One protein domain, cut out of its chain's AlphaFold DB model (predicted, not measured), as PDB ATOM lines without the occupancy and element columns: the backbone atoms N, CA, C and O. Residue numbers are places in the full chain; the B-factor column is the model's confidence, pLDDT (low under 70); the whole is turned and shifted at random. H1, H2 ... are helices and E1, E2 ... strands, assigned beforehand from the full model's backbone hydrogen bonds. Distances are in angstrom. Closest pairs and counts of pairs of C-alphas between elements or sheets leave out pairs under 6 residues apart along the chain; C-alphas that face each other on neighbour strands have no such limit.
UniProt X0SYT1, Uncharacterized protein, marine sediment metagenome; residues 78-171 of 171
ATOM      1  N   GLU A  78     276.708 208.834 273.102       55.91
ATOM      2  CA  GLU A  78     277.155 209.818 272.146       55.91
ATOM      3  C   GLU A  78     277.399 209.042 270.868       55.91
ATOM      4  O   GLU A  78     278.187 208.095 270.834       55.91
ATOM      5  N   THR A  79     276.667 209.425 269.831       60.38
ATOM      6  CA  THR A  79     276.953 209.032 268.461       60.38
ATOM      7  C   THR A  79     278.427 209.322 268.189       60.38
ATOM      8  O   THR A  79     278.867 210.473 268.265       60.38
ATOM      9  N   PHE A  80     279.212 208.277 267.941       72.44
ATOM     10  CA  PHE A  80     280.638 208.418 267.668       72.44
ATOM     11  C   PHE A  80     280.817 208.663 266.174       72.44
ATOM     12  O   PHE A  80     280.350 207.860 265.369       72.44
ATOM     13  N   ARG A  81     281.476 209.770 265.808       71.94
ATOM     14  CA  ARG A  81     281.806 210.083 264.417       71.94
ATOM     15  C   ARG A  81     283.297 210.319 264.259       71.94
ATOM     16  O   ARG A  81     283.844 211.224 264.889       71.94
ATOM     17  N   GLU A  82     283.930 209.551 263.385       73.81
ATOM     18  CA  GLU A  82     285.344 209.707 263.046       73.81
ATOM     19  C   GLU A  82     285.504 209.868 261.535       73.81
ATOM     20  O   GLU A  82     284.757 209.292 260.746       73.81
ATOM     21  N   VAL A  83     286.450 210.712 261.133       64.50
ATOM     22  CA  VAL A  83     286.732 211.000 259.728       64.50
ATOM     23  C   VAL A  83     288.150 210.550 259.441       64.50
ATOM     24  O   VAL A  83     289.092 211.074 260.036       64.50
ATOM     25  N   THR A  84     288.302 209.607 258.522       64.94
ATOM     26  CA  THR A  84     289.608 209.074 258.141       64.94
ATOM     27  C   THR A  84     290.117 209.706 256.839       64.94
ATOM     28  O   THR A  84     289.377 210.409 256.144       64.94
ATOM     29  N   CYS A  85     291.397 209.515 256.514       55.28
ATOM     30  CA  CYS A  85     292.090 210.156 255.387       55.28
ATOM     31  C   CYS A  85     292.714 209.089 254.473       55.28
ATOM     32  O   CYS A  85     293.909 209.141 254.177       55.28
ATOM     33  N   ASP A  86     291.929 208.086 254.077       61.44
ATOM     34  CA  ASP A  86     292.505 206.772 253.759       61.44
ATOM     35  C   ASP A  86     292.465 206.389 252.275       61.44
ATOM     36  O   ASP A  86     293.052 205.378 251.893       61.44
ATOM     37  N   TYR A  87     291.807 207.168 251.413       57.00
ATOM     38  CA  TYR A  87     291.686 206.812 249.998       57.00
ATOM     39  C   TYR A  87     292.072 207.973 249.087       57.00
ATOM     40  O   TYR A  87     291.585 209.093 249.205       57.00
ATOM     41  N   ASN A  88     292.981 207.690 248.160       53.00
ATOM     42  CA  ASN A  88     293.393 208.628 247.132       53.00
ATOM     43  C   ASN A  88     292.419 208.485 245.957       53.00
ATOM     44  O   ASN A  88     292.475 207.478 245.241       53.00
ATOM     45  N   ASP A  89     291.520 209.454 245.766       59.44
ATOM     46  CA  ASP A  89     290.600 209.419 244.637       59.44
ATOM     47  C   ASP A  89     291.379 209.635 243.343       59.44
ATOM     48  O   ASP A  89     291.803 210.739 243.000       59.44
ATOM     49  N   THR A  90     291.603 208.540 242.617       56.19
ATOM     50  CA  THR A  90     292.395 208.543 241.383       56.19
ATOM     51  C   THR A  90     291.738 209.342 240.260       56.19
ATOM     52  O   THR A  90     292.413 209.635 239.271       56.19
ATOM     53  N   LYS A  91     290.456 209.716 240.390       62.09
ATOM     54  CA  LYS A  91     289.727 210.478 239.369       62.09
ATOM     55  C   LYS A  91     289.878 211.988 239.528       62.09
ATOM     56  O   LYS A  91     289.939 212.679 238.514       62.09
ATOM     57  N   GLU A  92     289.978 212.490 240.758       64.00
ATOM     58  CA  GLU A  92     290.038 213.934 241.039       64.00
ATOM     59  C   GLU A  92     291.327 214.384 241.748       64.00
ATOM     60  O   GLU A  92     291.580 215.584 241.862       64.00
ATOM     61  N   GLY A  93     292.187 213.456 242.187       60.69
ATOM     62  CA  GLY A  93     293.410 213.778 242.934       60.69
ATOM     63  C   GLY A  93     293.137 214.308 244.346       60.69
ATOM     64  O   GLY A  93     294.027 214.875 244.982       60.69
ATOM     65  N   THR A  94     291.906 214.151 244.828       58.53
ATOM     66  CA  THR A  94     291.451 214.509 246.169       58.53
ATOM     67  C   THR A  94     291.608 213.318 247.110       58.53
ATOM     68  O   THR A  94     291.296 212.178 246.771       58.53
ATOM     69  N   ILE A  95     292.089 213.580 248.326       61.75
ATOM     70  CA  ILE A  95     292.079 212.584 249.402       61.75
ATOM     71  C   ILE A  95     290.624 212.451 249.854       61.75
ATOM     72  O   ILE A  95     290.073 213.365 250.476       61.75
ATOM     73  N   GLY A  96     289.996 211.339 249.482       64.00
ATOM     74  CA  GLY A  96     288.681 210.954 249.961       64.00
ATOM     75  C   GLY A  96     288.725 210.665 251.458       64.00
ATOM     76  O   GLY A  96     289.738 210.220 252.001       64.00
ATOM     77  N   LYS A  97     287.612 210.950 252.128       67.62
ATOM     78  CA  LYS A  97     287.456 210.759 253.568       67.62
ATOM     79  C   LYS A  97     286.343 209.758 253.813       67.62
ATOM     80  O   LYS A  97     285.232 209.972 253.328       67.62
ATOM     81  N   TYR A  98     286.624 208.688 254.552       72.12
ATOM     82  CA  TYR A  98     285.555 207.856 255.085       72.12
ATOM     83  C   TYR A  98     285.035 208.521 256.349       72.12
ATOM     84  O   TYR A  98     285.814 208.979 257.184       72.12
ATOM     85  N   GLU A  99     283.717 208.608 256.473       75.88
ATOM     86  CA  GLU A  99     283.095 208.989 257.733       75.88
ATOM     87  C   GLU A  99     282.505 207.733 258.343       75.88
ATOM     88  O   GLU A  99     281.726 207.038 257.692       75.88
ATOM     89  N   TRP A 100     282.928 207.455 259.565       83.19
ATOM     90  CA  TRP A 100     282.412 206.405 260.421       83.19
ATOM     91  C   TRP A 100     281.377 207.013 261.355       83.19
ATOM     92  O   TRP A 100     281.650 208.050 261.956       83.19
ATOM     93  N   GLU A 101     280.218 206.384 261.490       87.19
ATOM     94  CA  GLU A 101     279.163 206.788 262.417       87.19
ATOM     95  C   GLU A 101     278.677 205.571 263.207       87.19
ATOM     96  O   GLU A 101     278.305 204.566 262.608       87.19
ATOM     97  N   GLU A 102     278.661 205.656 264.540       89.88
ATOM     98  CA  GLU A 102     278.070 204.632 265.413       89.88
ATOM     99  C   GLU A 102     276.785 205.129 266.059       89.88
ATOM    100  O   GLU A 102     276.785 206.113 266.800       89.88
ATOM    101  N   ILE A 103     275.706 204.378 265.861       90.19
ATOM    102  CA  ILE A 103     274.402 204.630 266.466       90.19
ATOM    103  C   ILE A 103     274.109 203.509 267.470       90.19
ATOM    104  O   ILE A 103     274.175 202.327 267.112       90.19
ATOM    105  N   PRO A 104     273.772 203.823 268.735       90.88
ATOM    106  CA  PRO A 104     273.315 202.817 269.687       90.88
ATOM    107  C   PRO A 104     272.120 202.036 269.132       90.88
ATOM    108  O   PRO A 104     271.198 202.621 268.568       90.88
ATOM    109  N   ILE A 105     272.069 200.718 269.360       87.50
ATOM    110  CA  ILE A 105     270.954 199.885 268.865       87.50
ATOM    111  C   ILE A 105     269.573 200.378 269.345       87.50
ATOM    112  O   ILE A 105     268.569 200.159 268.679       87.50
ATOM    113  N   SER A 106     269.518 201.052 270.498       86.19
ATOM    114  CA  SER A 106     268.303 201.650 271.065       86.19
ATOM    115  C   SER A 106     267.801 202.881 270.311       86.19
ATOM    116  O   SER A 106     266.622 203.206 270.412       86.19
ATOM    117  N   GLU A 107     268.688 203.571 269.599       86.62
ATOM    118  CA  GLU A 107     268.407 204.806 268.855       86.62
ATOM    119  C   GLU A 107     268.312 204.559 267.345       86.62
ATOM    120  O   GLU A 107     267.938 205.447 266.582       86.62
ATOM    121  N   TYR A 108     268.616 203.337 266.903       86.00
ATOM    122  CA  TYR A 108     268.541 202.972 265.502       86.00
ATOM    123  C   TYR A 108     267.087 202.925 265.021       86.00
ATOM    124  O   TYR A 108     266.265 202.143 265.499       86.00
ATOM    125  N   SER A 109     266.771 203.790 264.058       82.69
ATOM    126  CA  SER A 109     265.403 204.054 263.593       82.69
ATOM    127  C   SER A 109     264.819 202.952 262.705       82.69
ATOM    128  O   SER A 109     263.599 202.829 262.593       82.69
ATOM    129  N   SER A 110     265.675 202.161 262.059       84.50
ATOM    130  CA  SER A 110     265.276 201.145 261.080       84.50
ATOM    131  C   SER A 110     265.265 199.751 261.694       84.50
ATOM    132  O   SER A 110     266.039 199.451 262.594       84.50
ATOM    133  N   LEU A 111     264.403 198.859 261.203       82.56
ATOM    134  CA  LEU A 111     264.318 197.497 261.732       82.56
ATOM    135  C   LEU A 111     265.333 196.584 261.014       82.56
ATOM    136  O   LEU A 111     265.208 196.405 259.801       82.56
ATOM    137  N   PRO A 112     266.331 196.004 261.714       85.19
ATOM    138  CA  PRO A 112     267.313 195.126 261.081       85.19
ATOM    139  C   PRO A 112     266.678 193.836 260.534       85.19
ATOM    140  O   PRO A 112     265.684 193.355 261.085       85.19
ATOM    141  N   PRO A 113     267.263 193.214 259.496       88.12
ATOM    142  CA  PRO A 113     266.810 191.930 258.983       88.12
ATOM    143  C   PRO A 113     266.825 190.832 260.043       88.12
ATOM    144  O   PRO A 113     267.608 190.846 260.997       88.12
ATOM    145  N   LYS A 114     265.990 189.814 259.828       86.38
ATOM    146  CA  LYS A 114     265.796 188.718 260.782       86.38
ATOM    147  C   LYS A 114     267.106 188.035 261.197       86.38
ATOM    148  O   LYS A 114     267.287 187.784 262.382       86.38
ATOM    149  N   GLY A 115     268.026 187.786 260.260       86.19
ATOM    150  CA  GLY A 115     269.312 187.142 260.565       86.19
ATOM    151  C   GLY A 115     270.177 187.948 261.540       86.19
ATOM    152  O   GLY A 115     270.759 187.391 262.466       86.19
ATOM    153  N   VAL A 116     270.178 189.275 261.409       89.25
ATOM    154  CA  VAL A 116     270.904 190.182 262.313       89.25
ATOM    155  C   VAL A 116     270.268 190.181 263.701       89.25
ATOM    156  O   VAL A 116     270.969 190.143 264.709       89.25
ATOM    157  N   LEU A 117     268.935 190.170 263.769       88.12
ATOM    158  CA  LEU A 117     268.204 190.076 265.036       88.12
ATOM    159  C   LEU A 117     268.440 188.736 265.747       88.12
ATOM    160  O   LEU A 117     268.483 188.688 266.979       88.12
ATOM    161  N   GLU A 118     268.573 187.644 264.997       90.69
ATOM    162  CA  GLU A 118     268.906 186.326 265.542       90.69
ATOM    163  C   GLU A 118     270.322 186.315 266.132       90.69
ATOM    164  O   GLU A 118     270.490 185.880 267.276       90.69
ATOM    165  N   GLU A 119     271.310 186.871 265.424       89.88
ATOM    166  CA  GLU A 119     272.682 186.979 265.933       89.88
ATOM    167  C   GLU A 119     272.749 187.902 267.157       89.88
ATOM    168  O   GLU A 119     273.307 187.523 268.187       89.88
ATOM    169  N   LEU A 120     272.078 189.055 267.126       89.75
ATOM    170  CA  LEU A 120     271.983 189.951 268.282       89.75
ATOM    171  C   LEU A 120     271.384 189.240 269.503       89.75
ATOM    172  O   LEU A 120     271.916 189.334 270.610       89.75
ATOM    173  N   ASN A 121     270.304 188.476 269.325       90.31
ATOM    174  CA  ASN A 121     269.698 187.713 270.417       90.31
ATOM    175  C   ASN A 121     270.610 186.602 270.942       90.31
ATOM    176  O   ASN A 121     270.647 186.359 272.150       90.31
ATOM    177  N   LYS A 122     271.342 185.921 270.061       92.06
ATOM    178  CA  LYS A 122     272.330 184.906 270.438       92.06
ATOM    179  C   LYS A 122     273.443 185.524 271.283       92.06
ATOM    180  O   LYS A 122     273.722 185.012 272.365       92.06
ATOM    181  N   GLN A 123     273.997 186.656 270.858       90.56
ATOM    182  CA  GLN A 123     275.067 187.341 271.587       90.56
ATOM    183  C   GLN A 123     274.589 187.927 272.922       90.56
ATOM    184  O   GLN A 123     275.293 187.819 273.927       90.56
ATOM    185  N   ARG A 124     273.355 188.447 272.989       87.62
ATOM    186  CA  ARG A 124     272.739 188.861 274.265       87.62
ATOM    187  C   ARG A 124     272.606 187.706 275.251       87.62
ATOM    188  O   ARG A 124     272.852 187.898 276.432       87.62
ATOM    189  N   LYS A 125     272.254 186.501 274.791       90.56
ATOM    190  CA  LYS A 125     272.143 185.319 275.667       90.56
ATOM    191  C   LYS A 125     273.485 184.867 276.237       90.56
ATOM    192  O   LYS A 125     273.507 184.296 277.323       90.56
ATOM    193  N   LEU A 126     274.581 185.109 275.520       88.25
ATOM    194  CA  LEU A 126     275.927 184.768 275.981       88.25
ATOM    195  C   LEU A 126     276.446 185.730 277.061       88.25
ATOM    196  O   LEU A 126     277.394 185.383 277.758       88.25
ATOM    197  N   ASN A 127     275.827 186.907 277.232       87.19
ATOM    198  CA  ASN A 127     276.231 187.943 278.193       87.19
ATOM    199  C   ASN A 127     277.713 188.364 278.081       87.19
ATOM    200  O   ASN A 127     278.295 188.867 279.040       87.19
ATOM    201  N   CYS A 128     278.336 188.170 276.914       85.38
ATOM    202  CA  CYS A 128     279.720 188.582 276.667       85.38
ATOM    203  C   CYS A 128     279.829 190.085 276.372       85.38
ATOM    204  O   CYS A 128     280.833 190.715 276.708       85.38
ATOM    205  N   PHE A 129     278.791 190.650 275.751       89.94
ATOM    206  CA  PHE A 129     278.758 192.033 275.295       89.94
ATOM    207  C   PHE A 129     277.902 192.897 276.221       89.94
ATOM    208  O   PHE A 129     276.779 192.521 276.563       89.94
ATOM    209  N   ASP A 130     278.430 194.053 276.620       89.75
ATOM    210  CA  ASP A 130     277.741 195.023 277.481       89.75
ATOM    211  C   ASP A 130     277.015 196.112 276.677       89.75
ATOM    212  O   ASP A 130     276.131 196.796 277.197       89.75
ATOM    213  N   TYR A 131     277.374 196.262 275.403       88.94
ATOM    214  CA  TYR A 131     276.905 197.338 274.547       88.94
ATOM    215  C   TYR A 131     276.885 196.904 273.077       88.94
ATOM    216  O   TYR A 131     277.777 196.187 272.620       88.94
ATOM    217  N   PHE A 132     275.855 197.344 272.350       92.44
ATOM    218  CA  PHE A 132     275.653 197.047 270.933       92.44
ATOM    219  C   PHE A 132     275.425 198.343 270.157       92.44
ATOM    220  O   PHE A 132     274.557 199.146 270.525       92.44
ATOM    221  N   THR A 133     276.165 198.513 269.067       92.12
ATOM    222  CA  THR A 133     276.044 199.645 268.142       92.12
ATOM    223  C   THR A 133     275.867 199.169 266.719       92.12
ATOM    224  O   THR A 133     276.257 198.061 266.353       92.12
ATOM    225  N   ILE A 134     275.255 200.029 265.921       91.44
ATOM    226  CA  ILE A 134     275.208 199.903 264.478       91.44
ATOM    227  C   ILE A 134     276.167 200.940 263.925       91.44
ATOM    228  O   ILE A 134     275.989 202.129 264.177       91.44
ATOM    229  N   ALA A 135     277.187 200.477 263.216       88.88
ATOM    230  CA  ALA A 135     278.124 201.338 262.526       88.88
ATOM    231  C   ALA A 135     277.758 201.460 261.048       88.88
ATOM    232  O   ALA A 135     277.404 200.470 260.404       88.88
ATOM    233  N   SER A 136     277.878 202.666 260.510       85.31
ATOM    234  CA  SER A 136     277.766 202.955 259.082       85.31
ATOM    235  C   SER A 136     278.986 203.729 258.606       85.31
ATOM    236  O   SER A 136     279.496 204.598 259.314       85.31
ATOM    237  N   VAL A 137     279.443 203.424 257.391       80.56
ATOM    238  CA  VAL A 137     280.548 204.133 256.742       80.56
ATOM    239  C   VAL A 137     280.016 204.797 255.489       80.56
ATOM    240  O   VAL A 137     279.438 204.119 254.658       80.56
ATOM    241  N   ASN A 138     280.243 206.092 255.274       73.06
ATOM    242  CA  ASN A 138     279.643 206.790 254.120       73.06
ATOM    243  C   ASN A 138     279.912 206.148 252.746       73.06
ATOM    244  O   ASN A 138     279.133 206.338 251.815       73.06
ATOM    245  N   ALA A 139     281.018 205.420 252.595       66.00
ATOM    246  CA  ALA A 139     281.342 204.730 251.350       66.00
ATOM    247  C   ALA A 139     280.789 203.302 251.257       66.00
ATOM    248  O   ALA A 139     280.717 202.760 250.157       66.00
ATOM    249  N   VAL A 140     280.415 202.697 252.387       67.94
ATOM    250  CA  VAL A 140     279.830 201.357 252.458       67.94
ATOM    251  C   VAL A 140     278.385 201.524 252.893       67.94
ATOM    252  O   VAL A 140     278.097 201.855 254.039       67.94
ATOM    253  N   LYS A 141     277.453 201.304 251.968       68.12
ATOM    254  CA  LYS A 141     276.025 201.477 252.261       68.12
ATOM    255  C   LYS A 141     275.502 200.511 253.323       68.12
ATOM    256  O   LYS A 141     274.446 200.776 253.889       68.12
ATOM    257  N   ASP A 142     276.215 199.417 253.560       82.75
ATOM    258  CA  ASP A 142     275.744 198.298 254.360       82.75
ATOM    259  C   ASP A 142     276.066 198.516 255.852       82.75
ATOM    260  O   ASP A 142     277.239 198.650 256.219       82.75
ATOM    261  N   PRO A 143     275.050 198.578 256.737       87.81
ATOM    262  CA  PRO A 143     275.276 198.715 258.168       87.81
ATOM    263  C   PRO A 143     275.960 197.495 258.796       87.81
ATOM    264  O   PRO A 143     275.698 196.339 258.445       87.81
ATOM    265  N   LEU A 144     276.777 197.766 259.811       89.69
ATOM    266  CA  LEU A 144     277.523 196.775 260.580       89.69
ATOM    267  C   LEU A 144     276.986 196.715 262.010       89.69
ATOM    268  O   LEU A 144     276.925 197.723 262.707       89.69
ATOM    269  N   LEU A 145     276.641 195.523 262.486       91.81
ATOM    270  CA  LEU A 145     276.347 195.269 263.891       91.81
ATOM    271  C   LEU A 145     277.656 195.028 264.635       91.81
ATOM    272  O   LEU A 145     278.373 194.061 264.356       91.81
ATOM    273  N   LEU A 146     277.909 195.862 265.636       92.69
ATOM    274  CA  LEU A 146     279.072 195.777 266.502       92.69
ATOM    275  C   LEU A 146     278.663 195.491 267.946       92.69
ATOM    276  O   LEU A 146     277.632 195.958 268.439       92.69
ATOM    277  N   GLY A 147     279.505 194.730 268.634       91.75
ATOM    278  CA  GLY A 147     279.416 194.489 270.066       91.75
ATOM    279  C   GLY A 147     280.667 194.977 270.782       91.75
ATOM    280  O   GLY A 147     281.778 194.854 270.269       91.75
ATOM    281  N   ARG A 148     280.508 195.487 271.999       92.69
ATOM    282  CA  ARG A 148     281.619 195.764 272.915       92.69
ATOM    283  C   ARG A 148     281.629 194.742 274.042       92.69
ATOM    284  O   ARG A 148     280.596 194.507 274.667       92.69
ATOM    285  N   LEU A 149     282.767 194.085 274.255       88.38
ATOM    286  CA  LEU A 149     282.919 193.159 275.378       88.38
ATOM    287  C   LEU A 149     282.935 193.933 276.694       88.38
ATOM    288  O   LEU A 149     283.467 195.043 276.759       88.38
ATOM    289  N   ASN A 150     282.408 193.323 277.753       82.19
ATOM    290  CA  ASN A 150     282.373 193.950 279.071       82.19
ATOM    291  C   ASN A 150     283.783 194.375 279.527       82.19
ATOM    292  O   ASN A 150     284.685 193.548 279.664       82.19
ATOM    293  N   GLY A 151     283.968 195.678 279.746       81.25
ATOM    294  CA  GLY A 151     285.242 196.266 280.163       81.25
ATOM    295  C   GLY A 151     286.250 196.540 279.039       81.25
ATOM    296  O   GLY A 151     287.289 197.135 279.323       81.25
ATOM    297  N   SER A 152     285.954 196.180 277.786       85.69
ATOM    298  CA  SER A 152     286.792 196.519 276.631       85.69
ATOM    299  C   SER A 152     286.381 197.855 276.009       85.69
ATOM    300  O   SER A 152     285.209 198.230 276.026       85.69
ATOM    301  N   ALA A 153     287.350 198.588 275.460       84.38
ATOM    302  CA  ALA A 153     287.089 199.762 274.627       84.38
ATOM    303  C   ALA A 153     286.834 199.384 273.159       84.38
ATOM    304  O   ALA A 153     286.247 200.183 272.429       84.38
ATOM    305  N   ASP A 154     287.217 198.171 272.761       86.00
ATOM    306  CA  ASP A 154     287.216 197.727 271.373       86.00
ATOM    307  C   ASP A 154     285.807 197.367 270.888       86.00
ATOM    308  O   ASP A 154     284.897 197.067 271.671       86.00
ATOM    309  N   ARG A 155     285.616 197.409 269.569       87.19
ATOM    310  CA  ARG A 155     284.390 196.963 268.904       87.19
ATOM    311  C   ARG A 155     284.664 195.683 268.136       87.19
ATOM    312  O   ARG A 155     285.655 195.575 267.422       87.19
ATOM    313  N   TYR A 156     283.764 194.723 268.287       89.12
ATOM    314  CA  TYR A 156     283.818 193.431 267.622       89.12
ATOM    315  C   TYR A 156     282.698 193.345 266.602       89.12
ATOM    316  O   TYR A 156     281.539 193.616 266.920       89.12
ATOM    317  N   PHE A 157     283.051 192.942 265.389       90.88
ATOM    318  CA  PHE A 157     282.094 192.686 264.326       90.88
ATOM    319  C   PHE A 157     281.234 191.460 264.648       90.88
ATOM    320  O   PHE A 157     281.762 190.407 265.009       90.88
ATOM    321  N   LEU A 158     279.913 191.603 264.519       90.00
ATOM    322  CA  LEU A 158     278.950 190.530 264.776       90.00
ATOM    323  C   LEU A 158     278.198 190.116 263.512       90.00
ATOM    324  O   LEU A 158     278.039 188.927 263.254       90.00
ATOM    325  N   ALA A 159     277.704 191.091 262.751       90.62
ATOM    326  CA  ALA A 159     276.950 190.851 261.529       90.62
ATOM    327  C   ALA A 159     276.961 192.099 260.645       90.62
ATOM    328  O   ALA A 159     277.141 193.207 261.134       90.62
ATOM    329  N   GLN A 160     276.694 191.925 259.358       88.88
ATOM    330  CA  GLN A 160     276.402 193.006 258.418       88.88
ATOM    331  C   GLN A 160     275.068 192.719 257.741       88.88
ATOM    332  O   GLN A 160     274.648 191.558 257.666       88.88
ATOM    333  N   TRP A 161     274.408 193.747 257.229       86.25
ATOM    334  CA  TRP A 161     273.270 193.554 256.342       86.25
ATOM    335  C   TRP A 161     273.155 194.696 255.351       86.25
ATOM    336  O   TRP A 161     273.572 195.805 255.641       86.25
ATOM    337  N   GLY A 162     272.570 194.419 254.193       76.12
ATOM    338  CA  GLY A 162     272.540 195.345 253.069       76.12
ATOM    339  C   GLY A 162     272.697 194.582 251.757       76.12
ATOM    340  O   GLY A 162     272.898 193.366 251.780       76.12
ATOM    341  N   GLU A 163     272.482 195.262 250.636       61.28
ATOM    342  CA  GLU A 163     272.332 194.624 249.319       61.28
ATOM    343  C   GLU A 163     273.534 194.813 248.391       61.28
ATOM    344  O   GLU A 163     273.580 194.130 247.370       61.28
ATOM    345  N   ASP A 164     274.496 195.687 248.708       56.34
ATOM    346  CA  ASP A 164     275.465 196.099 247.687       56.34
ATOM    347  C   ASP A 164     276.849 195.440 247.810       56.34
ATOM    348  O   ASP A 164     277.483 195.263 246.770       56.34
ATOM    349  N   ILE A 165     277.350 195.046 248.990       49.38
ATOM    350  CA  ILE A 165     278.687 194.431 249.090       49.38
ATOM    351  C   ILE A 165     278.787 193.565 250.352       49.38
ATOM    352  O   ILE A 165     278.733 194.065 251.476       49.38
ATOM    353  N   SER A 166     278.979 192.253 250.216       52.41
ATOM    354  CA  SER A 166     279.365 191.473 251.393       52.41
ATOM    355  C   SER A 166     280.790 191.879 251.795       52.41
ATOM    356  O   SER A 166     281.620 192.084 250.918       52.41
ATOM    357  N   LEU A 167     281.117 192.019 253.091       52.59
ATOM    358  CA  LEU A 167     282.513 192.197 253.527       52.59
ATOM    359  C   LEU A 167     283.460 191.205 252.841       52.59
ATOM    360  O   LEU A 167     284.562 191.619 252.520       52.59
ATOM    361  N   ASP A 168     283.009 189.977 252.549       54.00
ATOM    362  CA  ASP A 168     283.738 188.961 251.773       54.00
ATOM    363  C   ASP A 168     284.145 189.417 250.354       54.00
ATOM    364  O   ASP A 168     285.140 188.927 249.834       54.00
ATOM    365  N   ASP A 169     283.431 190.362 249.737       41.84
ATOM    366  CA  ASP A 169     283.771 190.937 248.424       41.84
ATOM    367  C   ASP A 169     284.838 192.048 248.513       41.84
ATOM    368  O   ASP A 169     285.374 192.483 247.491       41.84
ATOM    369  N   VAL A 170     285.146 192.532 249.723       46.44
ATOM    370  CA  VAL A 170     286.163 193.568 249.985       46.44
ATOM    371  C   VAL A 170     287.501 192.955 250.457       46.44
ATOM    372  O   VAL A 170     288.503 193.673 250.494       46.44
ATOM    373  N   ILE A 171     287.548 191.650 250.787       39.41
ATOM    374  CA  ILE A 171     288.730 190.922 251.327       39.41
ATOM    375  C   ILE A 171     289.481 190.128 250.256       39.41
ATOM    376  O   ILE A 171     288.831 189.451 249.432       39.41
TER     377      ILE A 171
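This is residues 78 to 171 of the 171 residues of an uncharacterized protein of marine sediment metagenome (UniProt X0SYT1). A twisted sheet of five strands has one helix, H1, packed over one face by the edge strand E5, while the long loop of the hairpin E1 and E2 reaches out at the other end of the longest axis. The 94 printed residues hold, in order, E1, E2, H1, E3, E4 and E5; the sheet runs E1 E2 E3 E4 E5, all antiparallel. The class is mixed, helices and strands, in two layers, a helix on one face of a sheet. The whole is only just compact, close to loose, with a radius of gyration of the C-alphas of 14.8 A, and elongated, 48 by 28 by 26 A.

E1, residues 80 to 83, and E2, residues 99 to 104, form a hairpin, with N 100 and O 82 2.8 A apart. E3, residues 129 to 137, is E2's other neighbour, with N 103 and O 134 at 2.8 A. E3, E4, residues 140 to 149, and E5, residues 156 to 160, form a meander, each the antiparallel neighbour of the one before; N 135 and O 144 are 2.8 A apart, N 145 and O 159 2.7 A. H1, residues 114 to 126, is on the sheet at a height of 8.0 A, over E5 and along the strands, at 10 degrees to E5 on the local plane. Their closest C-alphas, of Val 116 and Ala 159, are 6.1 A apart. In H1 every O i to N i+4 pair is within hydrogen-bond range.

E1 begins at C-alpha 80, (280.638, 208.418, 267.668). E2 spans 16.6 A, H1 18.7 A and E3 22.2 A. E4 spans 24.5 A and bends by 53 degrees at residue 143. E5 ends at C-alpha 160, (276.402, 193.006, 258.418).

The C-alphas farthest apart, of Glu 92 and Lys 125, are 48.4 A apart. The printed part has no cut. The link E1 to E2 is long, 15 residues. Residues 78 to 79, 83 to 97, 139 to 141 and 163 to 171 have pLDDT under 70.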